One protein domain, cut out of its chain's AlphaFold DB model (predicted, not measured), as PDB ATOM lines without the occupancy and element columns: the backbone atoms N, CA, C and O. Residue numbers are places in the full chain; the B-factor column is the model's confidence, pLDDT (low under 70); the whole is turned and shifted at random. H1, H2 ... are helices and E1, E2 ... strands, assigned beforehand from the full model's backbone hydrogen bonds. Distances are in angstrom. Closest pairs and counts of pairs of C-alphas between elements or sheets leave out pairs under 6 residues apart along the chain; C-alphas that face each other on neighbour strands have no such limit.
ATOM      1  N   PHE A 169     -35.492  -9.804 -11.697       85.19
ATOM      2  CA  PHE A 169     -36.706  -9.365 -12.358       85.19
ATOM      3  C   PHE A 169     -37.740 -10.485 -12.300       85.19
ATOM      4  O   PHE A 169     -37.552 -11.551 -12.875       85.19
ATOM      5  N   HIS A 170     -38.842 -10.245 -11.595       86.06
ATOM      6  CA  HIS A 170     -39.944 -11.197 -11.527       86.06
ATOM      7  C   HIS A 170     -40.817 -11.058 -12.773       86.06
ATOM      8  O   HIS A 170     -41.508 -10.045 -12.919       86.06
ATOM      9  N   LEU A 171     -40.771 -12.060 -13.652       83.62
ATOM     10  CA  LEU A 171     -41.521 -12.069 -14.905       83.62
ATOM     11  C   LEU A 171     -42.997 -12.386 -14.666       83.62
ATOM     12  O   LEU A 171     -43.868 -11.628 -15.084       83.62
ATOM     13  N   ALA A 172     -43.274 -13.463 -13.934       75.88
ATOM     14  CA  ALA A 172     -44.633 -13.827 -13.576       75.88
ATOM     15  C   ALA A 172     -45.043 -13.159 -12.247       75.88
ATOM     16  O   ALA A 172     -44.349 -13.312 -11.234       75.88
ATOM     17  N   PRO A 173     -46.144 -12.386 -12.215       69.44
ATOM     18  CA  PRO A 173     -46.665 -11.833 -10.972       69.44
ATOM     19  C   PRO A 173     -47.291 -12.931 -10.096       69.44
ATOM     20  O   PRO A 173     -47.693 -13.987 -10.573       69.44
ATOM     21  N   LYS A 174     -47.420 -12.666  -8.786       71.81
ATOM     22  CA  LYS A 174     -47.992 -13.628  -7.818       71.81
ATOM     23  C   LYS A 174     -49.406 -14.098  -8.193       71.81
ATOM     24  O   LYS A 174     -49.755 -15.235  -7.884       71.81
ATOM     25  N   LYS A 175     -50.186 -13.214  -8.824       76.06
ATOM     26  CA  LYS A 175     -51.445 -13.510  -9.516       76.06
ATOM     27  C   LYS A 175     -51.228 -13.202 -10.996       76.06
ATOM     28  O   LYS A 175     -51.092 -12.029 -11.348       76.06
ATOM     29  N   ALA A 176     -51.104 -14.228 -11.829       75.94
ATOM     30  CA  ALA A 176     -50.852 -14.080 -13.255       75.94
ATOM     31  C   ALA A 176     -52.167 -13.936 -14.022       75.94
ATOM     32  O   ALA A 176     -52.787 -14.917 -14.424       75.94
ATOM     33  N   THR A 177     -52.558 -12.679 -14.218       85.00
ATOM     34  CA  THR A 177     -53.564 -12.257 -15.201       85.00
ATOM     35  C   THR A 177     -52.858 -11.861 -16.498       85.00
ATOM     36  O   THR A 177     -51.753 -11.307 -16.431       85.00
ATOM     37  N   LEU A 178     -53.501 -12.036 -17.655       85.50
ATOM     38  CA  LEU A 178     -52.910 -11.674 -18.950       85.50
ATOM     39  C   LEU A 178     -52.415 -10.208 -19.013       85.50
ATOM     40  O   LEU A 178     -51.263 -10.010 -19.400       85.50
ATOM     41  N   PRO A 179     -53.170  -9.183 -18.556       87.00
ATOM     42  CA  PRO A 179     -52.705  -7.793 -18.609       87.00
ATOM     43  C   PRO A 179     -51.449  -7.544 -17.768       87.00
ATOM     44  O   PRO A 179     -50.516  -6.872 -18.206       87.00
ATOM     45  N   ALA A 180     -51.390  -8.122 -16.566       85.50
ATOM     46  CA  ALA A 180     -50.223  -7.999 -15.699       85.50
ATOM     47  C   ALA A 180     -48.986  -8.684 -16.302       85.50
ATOM     48  O   ALA A 180     -47.875  -8.174 -16.158       85.50
ATOM     49  N   LEU A 181     -49.166  -9.818 -16.986       85.50
ATOM     50  CA  LEU A 181     -48.078 -10.505 -17.674       85.50
ATOM     51  C   LEU A 181     -47.584  -9.704 -18.891       85.50
ATOM     52  O   LEU A 181     -46.377  -9.515 -19.019       85.50
ATOM     53  N   ARG A 182     -48.492  -9.141 -19.703       87.81
ATOM     54  CA  ARG A 182     -48.150  -8.219 -20.808       87.81
ATOM     55  C   ARG A 182     -47.303  -7.047 -20.330       87.81
ATOM     56  O   ARG A 182     -46.220  -6.796 -20.849       87.81
ATOM     57  N   GLN A 183     -47.732  -6.380 -19.256       86.69
ATOM     58  CA  GLN A 183     -46.970  -5.278 -18.657       86.69
ATOM     59  C   GLN A 183     -45.566  -5.706 -18.210       86.69
ATOM     60  O   GLN A 183     -44.610  -4.937 -18.335       86.69
ATOM     61  N   ARG A 184     -45.416  -6.927 -17.686       87.56
ATOM     62  CA  ARG A 184     -44.114  -7.460 -17.265       87.56
ATOM     63  C   ARG A 184     -43.218  -7.798 -18.445       87.56
ATOM     64  O   ARG A 184     -42.031  -7.500 -18.370       87.56
ATOM     65  N   ILE A 185     -43.767  -8.358 -19.516       87.75
ATOM     66  CA  ILE A 185     -43.020  -8.624 -20.746       87.75
ATOM     67  C   ILE A 185     -42.587  -7.304 -21.386       87.75
ATOM     68  O   ILE A 185     -41.402  -7.131 -21.643       87.75
ATOM     69  N   ALA A 186     -43.484  -6.325 -21.518       86.44
ATOM     70  CA  ALA A 186     -43.140  -4.989 -22.009       86.44
ATOM     71  C   ALA A 186     -42.035  -4.327 -21.164       86.44
ATOM     72  O   ALA A 186     -41.075  -3.768 -21.697       86.44
ATOM     73  N   ALA A 187     -42.115  -4.440 -19.835       86.44
ATOM     74  CA  ALA A 187     -41.062  -3.959 -18.949       86.44
ATOM     75  C   ALA A 187     -39.736  -4.709 -19.152       86.44
ATOM     76  O   ALA A 187     -38.680  -4.082 -19.102       86.44
ATOM     77  N   LEU A 188     -39.773  -6.023 -19.393       85.88
ATOM     78  CA  LEU A 188     -38.578  -6.810 -19.692       85.88
ATOM     79  C   LEU A 188     -37.956  -6.400 -21.031       85.88
ATOM     80  O   LEU A 188     -36.742  -6.260 -21.082       85.88
ATOM     81  N   ILE A 189     -38.754  -6.152 -22.074       85.56
ATOM     82  CA  ILE A 189     -38.272  -5.661 -23.377       85.56
ATOM     83  C   ILE A 189     -37.537  -4.331 -23.187       85.56
ATOM     84  O   ILE A 189     -36.371  -4.206 -23.558       85.56
ATOM     85  N   ASN A 190     -38.174  -3.377 -22.503       83.88
ATOM     86  CA  ASN A 190     -37.615  -2.046 -22.259       83.88
ATOM     87  C   ASN A 190     -36.356  -2.064 -21.374       83.88
ATOM     88  O   ASN A 190     -35.503  -1.187 -21.487       83.88
ATOM     89  N   LEU A 191     -36.239  -3.042 -20.472       83.00
ATOM     90  CA  LEU A 191     -35.113  -3.179 -19.540       83.00
ATOM     91  C   LEU A 191     -34.110  -4.267 -19.954       83.00
ATOM     92  O   LEU A 191     -33.152  -4.528 -19.220       83.00
ATOM     93  N   SER A 192     -34.308  -4.882 -21.119       80.19
ATOM     94  CA  SER A 192     -33.534  -6.023 -21.619       80.19
ATOM     95  C   SER A 192     -32.013  -5.810 -21.670       80.19
ATOM     96  O   SER A 192     -31.301  -6.778 -21.389       80.19
ATOM     97  N   PRO A 193     -31.465  -4.591 -21.896       81.00
ATOM     98  CA  PRO A 193     -30.012  -4.386 -21.879       81.00
ATOM     99  C   PRO A 193     -29.394  -4.462 -20.475       81.00
ATOM    100  O   PRO A 193     -28.176  -4.532 -20.323       81.00
ATOM    101  N   VAL A 194     -30.218  -4.380 -19.428       81.75
ATOM    102  CA  VAL A 194     -29.766  -4.220 -18.041       81.75
ATOM    103  C   VAL A 194     -30.147  -5.413 -17.168       81.75
ATOM    104  O   VAL A 194     -29.412  -5.764 -16.242       81.75
ATOM    105  N   VAL A 195     -31.306  -6.020 -17.418       83.06
ATOM    106  CA  VAL A 195     -31.809  -7.142 -16.623       83.06
ATOM    107  C   VAL A 195     -31.014  -8.401 -16.956       83.06
ATOM    108  O   VAL A 195     -31.170  -8.990 -18.018       83.06
ATOM    109  N   LEU A 196     -30.179  -8.828 -16.008       84.56
ATOM    110  CA  LEU A 196     -29.358 -10.039 -16.133       84.56
ATOM    111  C   LEU A 196     -29.948 -11.242 -15.388       84.56
ATOM    112  O   LEU A 196     -29.568 -12.376 -15.667       84.56
ATOM    113  N   HIS A 197     -30.848 -11.007 -14.434       85.44
ATOM    114  CA  HIS A 197     -31.396 -12.038 -13.557       85.44
ATOM    115  C   HIS A 197     -32.919 -12.058 -13.674       85.44
ATOM    116  O   HIS A 197     -33.574 -11.072 -13.331       85.44
ATOM    117  N   VAL A 198     -33.493 -13.168 -14.132       86.25
ATOM    118  CA  VAL A 198     -34.942 -13.316 -14.323       86.25
ATOM    119  C   VAL A 198     -35.473 -14.428 -13.435       86.25
ATOM    120  O   VAL A 198     -34.896 -15.506 -13.358       86.25
ATOM    121  N   LYS A 199     -36.580 -14.157 -12.747       88.12
ATOM    122  CA  LYS A 199     -37.281 -15.117 -11.903       88.12
ATOM    123  C   LYS A 199     -38.701 -15.344 -12.411       88.12
ATOM    124  O   LYS A 199     -39.464 -14.387 -12.566       88.12
ATOM    125  N   ILE A 200     -39.066 -16.602 -12.616       84.94
ATOM    126  CA  ILE A 200     -40.401 -17.043 -13.024       84.94
ATOM    127  C   ILE A 200     -41.020 -17.769 -11.827       84.94
ATOM    128  O   ILE A 200     -40.596 -18.863 -11.494       84.94
ATOM    129  N   ASP A 201     -41.955 -17.146 -11.112       79.12
ATOM    130  CA  ASP A 201     -42.555 -17.722  -9.893       79.12
ATOM    131  C   ASP A 201     -44.024 -17.291  -9.806       79.12
ATOM    132  O   ASP A 201     -44.390 -16.432  -8.993       79.12
ATOM    133  N   ALA A 202     -44.858 -17.829 -10.701       65.44
ATOM    134  CA  ALA A 202     -46.300 -17.644 -10.608       65.44
ATOM    135  C   ALA A 202     -46.852 -18.544  -9.497       65.44
ATOM    136  O   ALA A 202     -46.473 -19.705  -9.364       65.44
ATOM    137  N   ARG A 203     -47.732 -17.997  -8.653       65.44
ATOM    138  CA  ARG A 203     -48.366 -18.773  -7.570       65.44
ATOM    139  C   ARG A 203     -49.796 -19.172  -7.902       65.44
ATOM    140  O   ARG A 203     -50.242 -20.210  -7.434       65.44
ATOM    141  N   HIS A 204     -50.492 -18.325  -8.656       62.78
ATOM    142  CA  HIS A 204     -51.865 -18.520  -9.108       62.78
ATOM    143  C   HIS A 204     -51.970 -17.918 -10.506       62.78
ATOM    144  O   HIS A 204     -51.657 -16.736 -10.679       62.78
ATOM    145  N   THR A 205     -52.370 -18.716 -11.487       66.06
ATOM    146  CA  THR A 205     -52.501 -18.301 -12.882       66.06
ATOM    147  C   THR A 205     -53.959 -18.457 -13.305       66.06
ATOM    148  O   THR A 205     -54.568 -19.499 -13.088       66.06
ATOM    149  N   GLU A 206     -54.538 -17.410 -13.888       73.81
ATOM    150  CA  GLU A 206     -55.839 -17.502 -14.579       73.81
ATOM    151  C   GLU A 206     -55.646 -17.897 -16.053       73.81
ATOM    152  O   GLU A 206     -56.587 -18.234 -16.763       73.81
ATOM    153  N   ILE A 207     -54.395 -17.852 -16.520       74.56
ATOM    154  CA  ILE A 207     -54.001 -18.177 -17.884       74.56
ATOM    155  C   ILE A 207     -53.782 -19.687 -17.972       74.56
ATOM    156  O   ILE A 207     -52.791 -20.210 -17.460       74.56
ATOM    157  N   VAL A 208     -54.696 -20.373 -18.652       79.44
ATOM    158  CA  VAL A 208     -54.558 -21.791 -18.984       79.44
ATOM    159  C   VAL A 208     -53.967 -21.901 -20.385       79.44
ATOM    160  O   VAL A 208     -54.612 -21.538 -21.367       79.44
ATOM    161  N   LEU A 209     -52.734 -22.400 -20.474       77.06
ATOM    162  CA  LEU A 209     -52.078 -22.685 -21.747       77.06
ATOM    163  C   LEU A 209     -52.149 -24.177 -22.047       77.06
ATOM    164  O   LEU A 209     -51.798 -25.000 -21.203       77.06
ATOM    165  N   ARG A 210     -52.566 -24.512 -23.268       75.50
ATOM    166  CA  ARG A 210     -52.524 -25.879 -23.807       75.50
ATOM    167  C   ARG A 210     -51.228 -26.154 -24.568       75.50
ATOM    168  O   ARG A 210     -50.812 -27.303 -24.667       75.50
ATOM    169  N   SER A 211     -50.582 -25.114 -25.095       74.44
ATOM    170  CA  SER A 211     -49.345 -25.220 -25.870       74.44
ATOM    171  C   SER A 211     -48.475 -23.961 -25.754       74.44
ATOM    172  O   SER A 211     -48.932 -22.892 -25.347       74.44
ATOM    173  N   GLU A 212     -47.206 -24.074 -26.163       75.00
ATOM    174  CA  GLU A 212     -46.304 -22.919 -26.295       75.00
ATOM    175  C   GLU A 212     -46.741 -21.971 -27.426       75.00
ATOM    176  O   GLU A 212     -46.553 -20.763 -27.320       75.00
ATOM    177  N   SER A 213     -47.343 -22.484 -28.506       81.19
ATOM    178  CA  SER A 213     -47.837 -21.636 -29.604       81.19
ATOM    179  C   SER A 213     -48.912 -20.663 -29.119       81.19
ATOM    180  O   SER A 213     -48.844 -19.474 -29.430       81.19
ATOM    181  N   GLN A 214     -49.807 -21.130 -28.246       83.31
ATOM    182  CA  GLN A 214     -50.846 -20.307 -27.634       83.31
ATOM    183  C   GLN A 214     -50.263 -19.155 -26.795       83.31
ATOM    184  O   GLN A 214     -50.851 -18.078 -26.723       83.31
ATOM    185  N   LEU A 215     -49.078 -19.333 -26.194       83.75
ATOM    186  CA  LEU A 215     -48.387 -18.243 -25.497       83.75
ATOM    187  C   LEU A 215     -48.026 -17.105 -26.461       83.75
ATOM    188  O   LEU A 215     -48.176 -15.943 -26.096       83.75
ATOM    189  N   ARG A 216     -47.568 -17.423 -27.678       84.62
ATOM    190  CA  ARG A 216     -47.190 -16.415 -28.685       84.62
ATOM    191  C   ARG A 216     -48.403 -15.685 -29.244       84.62
ATOM    192  O   ARG A 216     -48.322 -14.489 -29.479       84.62
ATOM    193  N   GLU A 217     -49.520 -16.386 -29.406       86.56
ATOM    194  CA  GLU A 217     -50.789 -15.776 -29.816       86.56
ATOM    195  C   GLU A 217     -51.312 -14.802 -28.752       86.56
ATOM    196  O   GLU A 217     -51.731 -13.688 -29.061       86.56
ATOM    197  N   LEU A 218     -51.242 -15.187 -27.473       86.25
ATOM    198  CA  LEU A 218     -51.701 -14.347 -26.367       86.25
ATOM    199  C   LEU A 218     -50.746 -13.183 -26.056       86.25
ATOM    200  O   LEU A 218     -51.193 -12.134 -25.573       86.25
ATOM    201  N   LEU A 219     -49.448 -13.370 -26.298       86.44
ATOM    202  CA  LEU A 219     -48.366 -12.438 -25.975       86.44
ATOM    203  C   LEU A 219     -47.419 -12.284 -27.175       86.44
ATOM    204  O   LEU A 219     -46.271 -12.734 -27.112       86.44
ATOM    205  N   PRO A 220     -47.859 -11.636 -28.266       86.12
ATOM    206  CA  PRO A 220     -47.034 -11.481 -29.461       86.12
ATOM    207  C   PRO A 220     -45.773 -10.653 -29.184       86.12
ATOM    208  O   PRO A 220     -44.718 -10.924 -29.758       86.12
ATOM    209  N   GLU A 221     -45.831  -9.701 -28.243       84.62
ATOM    210  CA  GLU A 221     -44.669  -8.893 -27.860       84.62
ATOM    211  C   GLU A 221     -43.490  -9.713 -27.317       84.62
ATOM    212  O   GLU A 221     -42.358  -9.229 -27.331       84.62
ATOM    213  N   ILE A 222     -43.719 -10.952 -26.868       82.19
ATOM    214  CA  ILE A 222     -42.676 -11.791 -26.273       82.19
ATOM    215  C   ILE A 222     -41.527 -12.055 -27.256       82.19
ATOM    216  O   ILE A 222     -40.380 -12.168 -26.842       82.19
ATOM    217  N   VAL A 223     -41.797 -12.054 -28.565       81.88
ATOM    218  CA  VAL A 223     -40.788 -12.253 -29.619       81.88
ATOM    219  C   VAL A 223     -39.715 -11.152 -29.615       81.88
ATOM    220  O   VAL A 223     -38.577 -11.402 -30.000       81.88
ATOM    221  N   ASN A 224     -40.037  -9.958 -29.114       82.25
ATOM    222  CA  ASN A 224     -39.141  -8.798 -29.139       82.25
ATOM    223  C   ASN A 224     -38.149  -8.751 -27.969       82.25
ATOM    224  O   ASN A 224     -37.362  -7.809 -27.852       82.25
ATOM    225  N   VAL A 225     -38.178  -9.722 -27.057       77.25
ATOM    226  CA  VAL A 225     -37.249  -9.733 -25.925       77.25
ATOM    227  C   VAL A 225     -35.877 -10.228 -26.389       77.25
ATOM    228  O   VAL A 225     -35.642 -11.424 -26.532       77.25
ATOM    229  N   GLN A 226     -34.933  -9.301 -26.534       72.25
ATOM    230  CA  GLN A 226     -33.519  -9.581 -26.830       72.25
ATOM    231  C   GLN A 226     -32.642  -9.539 -25.562       72.25
ATOM    232  O   GLN A 226     -31.526  -9.020 -25.561       72.25
ATOM    233  N   ALA A 227     -33.163 -10.014 -24.429       69.12
ATOM    234  CA  ALA A 227     -32.482  -9.875 -23.142       69.12
ATOM    235  C   ALA A 227     -31.274 -10.817 -23.011       69.12
ATOM    236  O   ALA A 227     -31.372 -12.017 -23.250       69.12
ATOM    237  N   THR A 228     -30.142 -10.298 -22.526       77.69
ATOM    238  CA  THR A 228     -28.956 -11.110 -22.192       77.69
ATOM    239  C   THR A 228     -29.080 -11.689 -20.780       77.69
ATOM    240  O   THR A 228     -28.364 -11.319 -19.847       77.69
ATOM    241  N   ILE A 229     -30.036 -12.604 -20.609       81.38
ATOM    242  CA  ILE A 229     -30.316 -13.238 -19.318       81.38
ATOM    243  C   ILE A 229     -29.136 -14.138 -18.932       81.38
ATOM    244  O   ILE A 229     -28.817 -15.100 -19.625       81.38
ATOM    245  N   ARG A 230     -28.484 -13.826 -17.806       84.06
ATOM    246  CA  ARG A 230     -27.352 -14.588 -17.255       84.06
ATOM    247  C   ARG A 230     -27.771 -15.572 -16.179       84.06
ATOM    248  O   ARG A 230     -27.200 -16.658 -16.125       84.06
ATOM    249  N   SER A 231     -28.730 -15.199 -15.334       83.12
ATOM    250  CA  SER A 231     -29.272 -16.089 -14.308       83.12
ATOM    251  C   SER A 231     -30.777 -16.224 -14.458       83.12
ATOM    252  O   SER A 231     -31.485 -15.226 -14.616       83.12
ATOM    253  N   LEU A 232     -31.263 -17.452 -14.351       85.00
ATOM    254  CA  LEU A 232     -32.676 -17.780 -14.431       85.00
ATOM    255  C   LEU A 232     -33.077 -18.584 -13.199       85.00
ATOM    256  O   LEU A 232     -32.430 -19.575 -12.893       85.00
ATOM    257  N   GLU A 233     -34.119 -18.159 -12.493       84.12
ATOM    258  CA  GLU A 233     -34.672 -18.888 -11.348       84.12
ATOM    259  C   GLU A 233     -36.140 -19.210 -11.603       84.12
ATOM    260  O   GLU A 233     -36.919 -18.332 -11.975       84.12
ATOM    261  N   ILE A 234     -36.530 -20.459 -11.380       81.38
ATOM    262  CA  ILE A 234     -37.899 -20.924 -11.582       81.38
ATOM    263  C   ILE A 234     -38.457 -21.388 -10.243       81.38
ATOM    264  O   ILE A 234     -37.805 -22.106  -9.486       81.38
ATOM    265  N   GLY A 235     -39.652 -20.908  -9.932       73.56
ATOM    266  CA  GLY A 235     -40.480 -21.410  -8.851       73.56
ATOM    267  C   GLY A 235     -41.312 -22.603  -9.310       73.56
ATOM    268  O   GLY A 235     -40.870 -23.413 -10.121       73.56
ATOM    269  N   ARG A 236     -42.546 -22.670  -8.805       72.06
ATOM    270  CA  ARG A 236     -43.470 -23.782  -9.056       72.06
ATOM    271  C   ARG A 236     -43.675 -23.992 -10.559       72.06
ATOM    272  O   ARG A 236     -44.005 -23.034 -11.259       72.06
ATOM    273  N   ASN A 237     -43.513 -25.220 -11.052       66.44
ATOM    274  CA  ASN A 237     -43.800 -25.498 -12.461       66.44
ATOM    275  C   ASN A 237     -45.317 -25.559 -12.678       66.44
ATOM    276  O   ASN A 237     -46.002 -26.435 -12.150       66.44
ATOM    277  N   ASP A 238     -45.829 -24.614 -13.451       74.81
ATOM    278  CA  ASP A 238     -47.173 -24.622 -14.010       74.81
ATOM    279  C   ASP A 238     -47.047 -24.491 -15.543       74.81
ATOM    280  O   ASP A 238     -45.976 -24.109 -16.033       74.81
ATOM    281  N   PRO A 239     -48.097 -24.801 -16.328       77.06
ATOM    282  CA  PRO A 239     -48.012 -24.753 -17.791       77.06
ATOM    283  C   PRO A 239     -47.563 -23.388 -18.344       77.06
ATOM    284  O   PRO A 239     -46.934 -23.317 -19.399       77.06
ATOM    285  N   LEU A 240     -47.851 -22.298 -17.621       81.75
ATOM    286  CA  LEU A 240     -47.437 -20.945 -17.987       81.75
ATOM    287  C   LEU A 240     -45.935 -20.731 -17.765       81.75
ATOM    288  O   LEU A 240     -45.241 -20.266 -18.667       81.75
ATOM    289  N   ASN A 241     -45.428 -21.071 -16.586       81.94
ATOM    290  CA  ASN A 241     -44.025 -20.956 -16.210       81.94
ATOM    291  C   ASN A 241     -43.163 -21.862 -17.091       81.94
ATOM    292  O   ASN A 241     -42.084 -21.446 -17.505       81.94
ATOM    293  N   GLU A 242     -43.666 -23.046 -17.440       79.06
ATOM    294  CA  GLU A 242     -43.044 -23.950 -18.400       79.06
ATOM    295  C   GLU A 242     -42.947 -23.328 -19.800       79.06
ATOM    296  O   GLU A 242     -41.865 -23.308 -20.393       79.06
ATOM    297  N   ALA A 243     -44.049 -22.791 -20.331       80.69
ATOM    298  CA  ALA A 243     -44.053 -22.158 -21.647       80.69
ATOM    299  C   ALA A 243     -43.135 -20.921 -21.685       80.69
ATOM    300  O   ALA A 243     -42.351 -20.759 -22.622       80.69
ATOM    301  N   LEU A 244     -43.167 -20.088 -20.636       84.25
ATOM    302  CA  LEU A 244     -42.279 -18.932 -20.479       84.25
ATOM    303  C   LEU A 244     -40.812 -19.356 -20.372       84.25
ATOM    304  O   LEU A 244     -39.952 -18.723 -20.982       84.25
ATOM    305  N   LEU A 245     -40.516 -20.427 -19.630       83.56
ATOM    306  CA  LEU A 245     -39.169 -20.974 -19.522       83.56
ATOM    307  C   LEU A 245     -38.654 -21.426 -20.887       83.56
ATOM    308  O   LEU A 245     -37.572 -21.010 -21.299       83.56
ATOM    309  N   LYS A 246     -39.420 -22.275 -21.580       81.19
ATOM    310  CA  LYS A 246     -39.066 -22.794 -22.908       81.19
ATOM    311  C   LYS A 246     -38.766 -21.656 -23.870       81.19
ATOM    312  O   LYS A 246     -37.749 -21.685 -24.562       81.19
ATOM    313  N   TRP A 247     -39.613 -20.631 -23.861       83.12
ATOM    314  CA  TRP A 247     -39.414 -19.449 -24.680       83.12
ATOM    315  C   TRP A 247     -38.131 -18.682 -24.298       83.12
ATOM    316  O   TRP A 247     -37.312 -18.422 -25.179       83.12
ATOM    317  N   ILE A 248     -37.880 -18.403 -23.009       82.12
ATOM    318  CA  ILE A 248     -36.649 -17.721 -22.558       82.12
ATOM    319  C   ILE A 248     -35.407 -18.498 -22.977       82.12
ATOM    320  O   ILE A 248     -34.471 -17.916 -23.524       82.12
ATOM    321  N   LEU A 249     -35.380 -19.806 -22.720       78.94
ATOM    322  CA  LEU A 249     -34.224 -20.639 -23.030       78.94
ATOM    323  C   LEU A 249     -33.928 -20.638 -24.537       78.94
ATOM    324  O   LEU A 249     -32.762 -20.586 -24.917       78.94
ATOM    325  N   ARG A 250     -34.954 -20.626 -25.396       78.31
ATOM    326  CA  ARG A 250     -34.777 -20.509 -26.854       78.31
ATOM    327  C   ARG A 250     -34.303 -19.124 -27.285       78.31
ATOM    328  O   ARG A 250     -33.447 -19.033 -28.154       78.31
ATOM    329  N   ALA A 251     -34.836 -18.066 -26.679       75.19
ATOM    330  CA  ALA A 251     -34.489 -16.690 -27.029       75.19
ATOM    331  C   ALA A 251     -33.089 -16.274 -26.540       75.19
ATOM    332  O   ALA A 251     -32.495 -15.359 -27.100       75.19
ATOM    333  N   THR A 252     -32.566 -16.914 -25.485       71.19
ATOM    334  CA  THR A 252     -31.368 -16.434 -24.771       71.19
ATOM    335  C   THR A 252     -30.208 -17.426 -24.686       71.19
ATOM    336  O   THR A 252     -29.163 -17.053 -24.157       71.19
TER     337      THR A 252
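Overview. This is residues 169 to 252 of the 402 residues of an uncharacterized protein of Testicularia cyperi (UniProt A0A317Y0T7). Two long helices, H1 and H4, run much the same way on opposite sides of the domain; between them the small parallel sheet E1 E2 closes one side and the short helices H2 and H3 the other. The printed part has 84 residues, with H1, E1, H2, H3, E2, H4 in order, mostly helix. It is compact, radius of gyration of the C-alphas 11.4 A, spanning 30 by 24 by 21 A.

Along the chain. Find C-alpha 178 at (-52.910, -11.674, -18.950), where H1, residues 178 to 191, begins its 19.7 A. Then come E1, 197 to 200, H2, 212 to 218, H3, 220 to 224, and E2, 231 to 234. H4, 239 to 252, runs 19.9 A to C-alpha 252 at (-31.368, -16.434, -24.771).

Arrangement. See N 198 and O 231 of parallel neighbours E1 and E2, 2.9 A apart, within hydrogen-bond range. E1, H2 H3, E2 is a strand-helix-strand unit, parallel strands with helices between, its crossover right-handed. H4 touches H2 with residues 243 to 247 alone, closest C-alphas Glu 212 and Ala 243, 5.2 A. H3 touches H1, closest C-alphas Ile 185 and Ile 222, 6.4 A. Every O i to N i+4 pair is within range in H1 and H4, 2 of 3 in H2, 0 of 1 in H3, where 2 of 2 O i to N i+3 pairs are.

Size, cuts and confidence. The farthest C-alphas, Val 194 and Arg 210, are 31.9 A apart. The printed part has no cut; the link E1 to H2 is long, 11 residues. Look for pLDDT under 70 at 173, 202 to 205, 227 and 237.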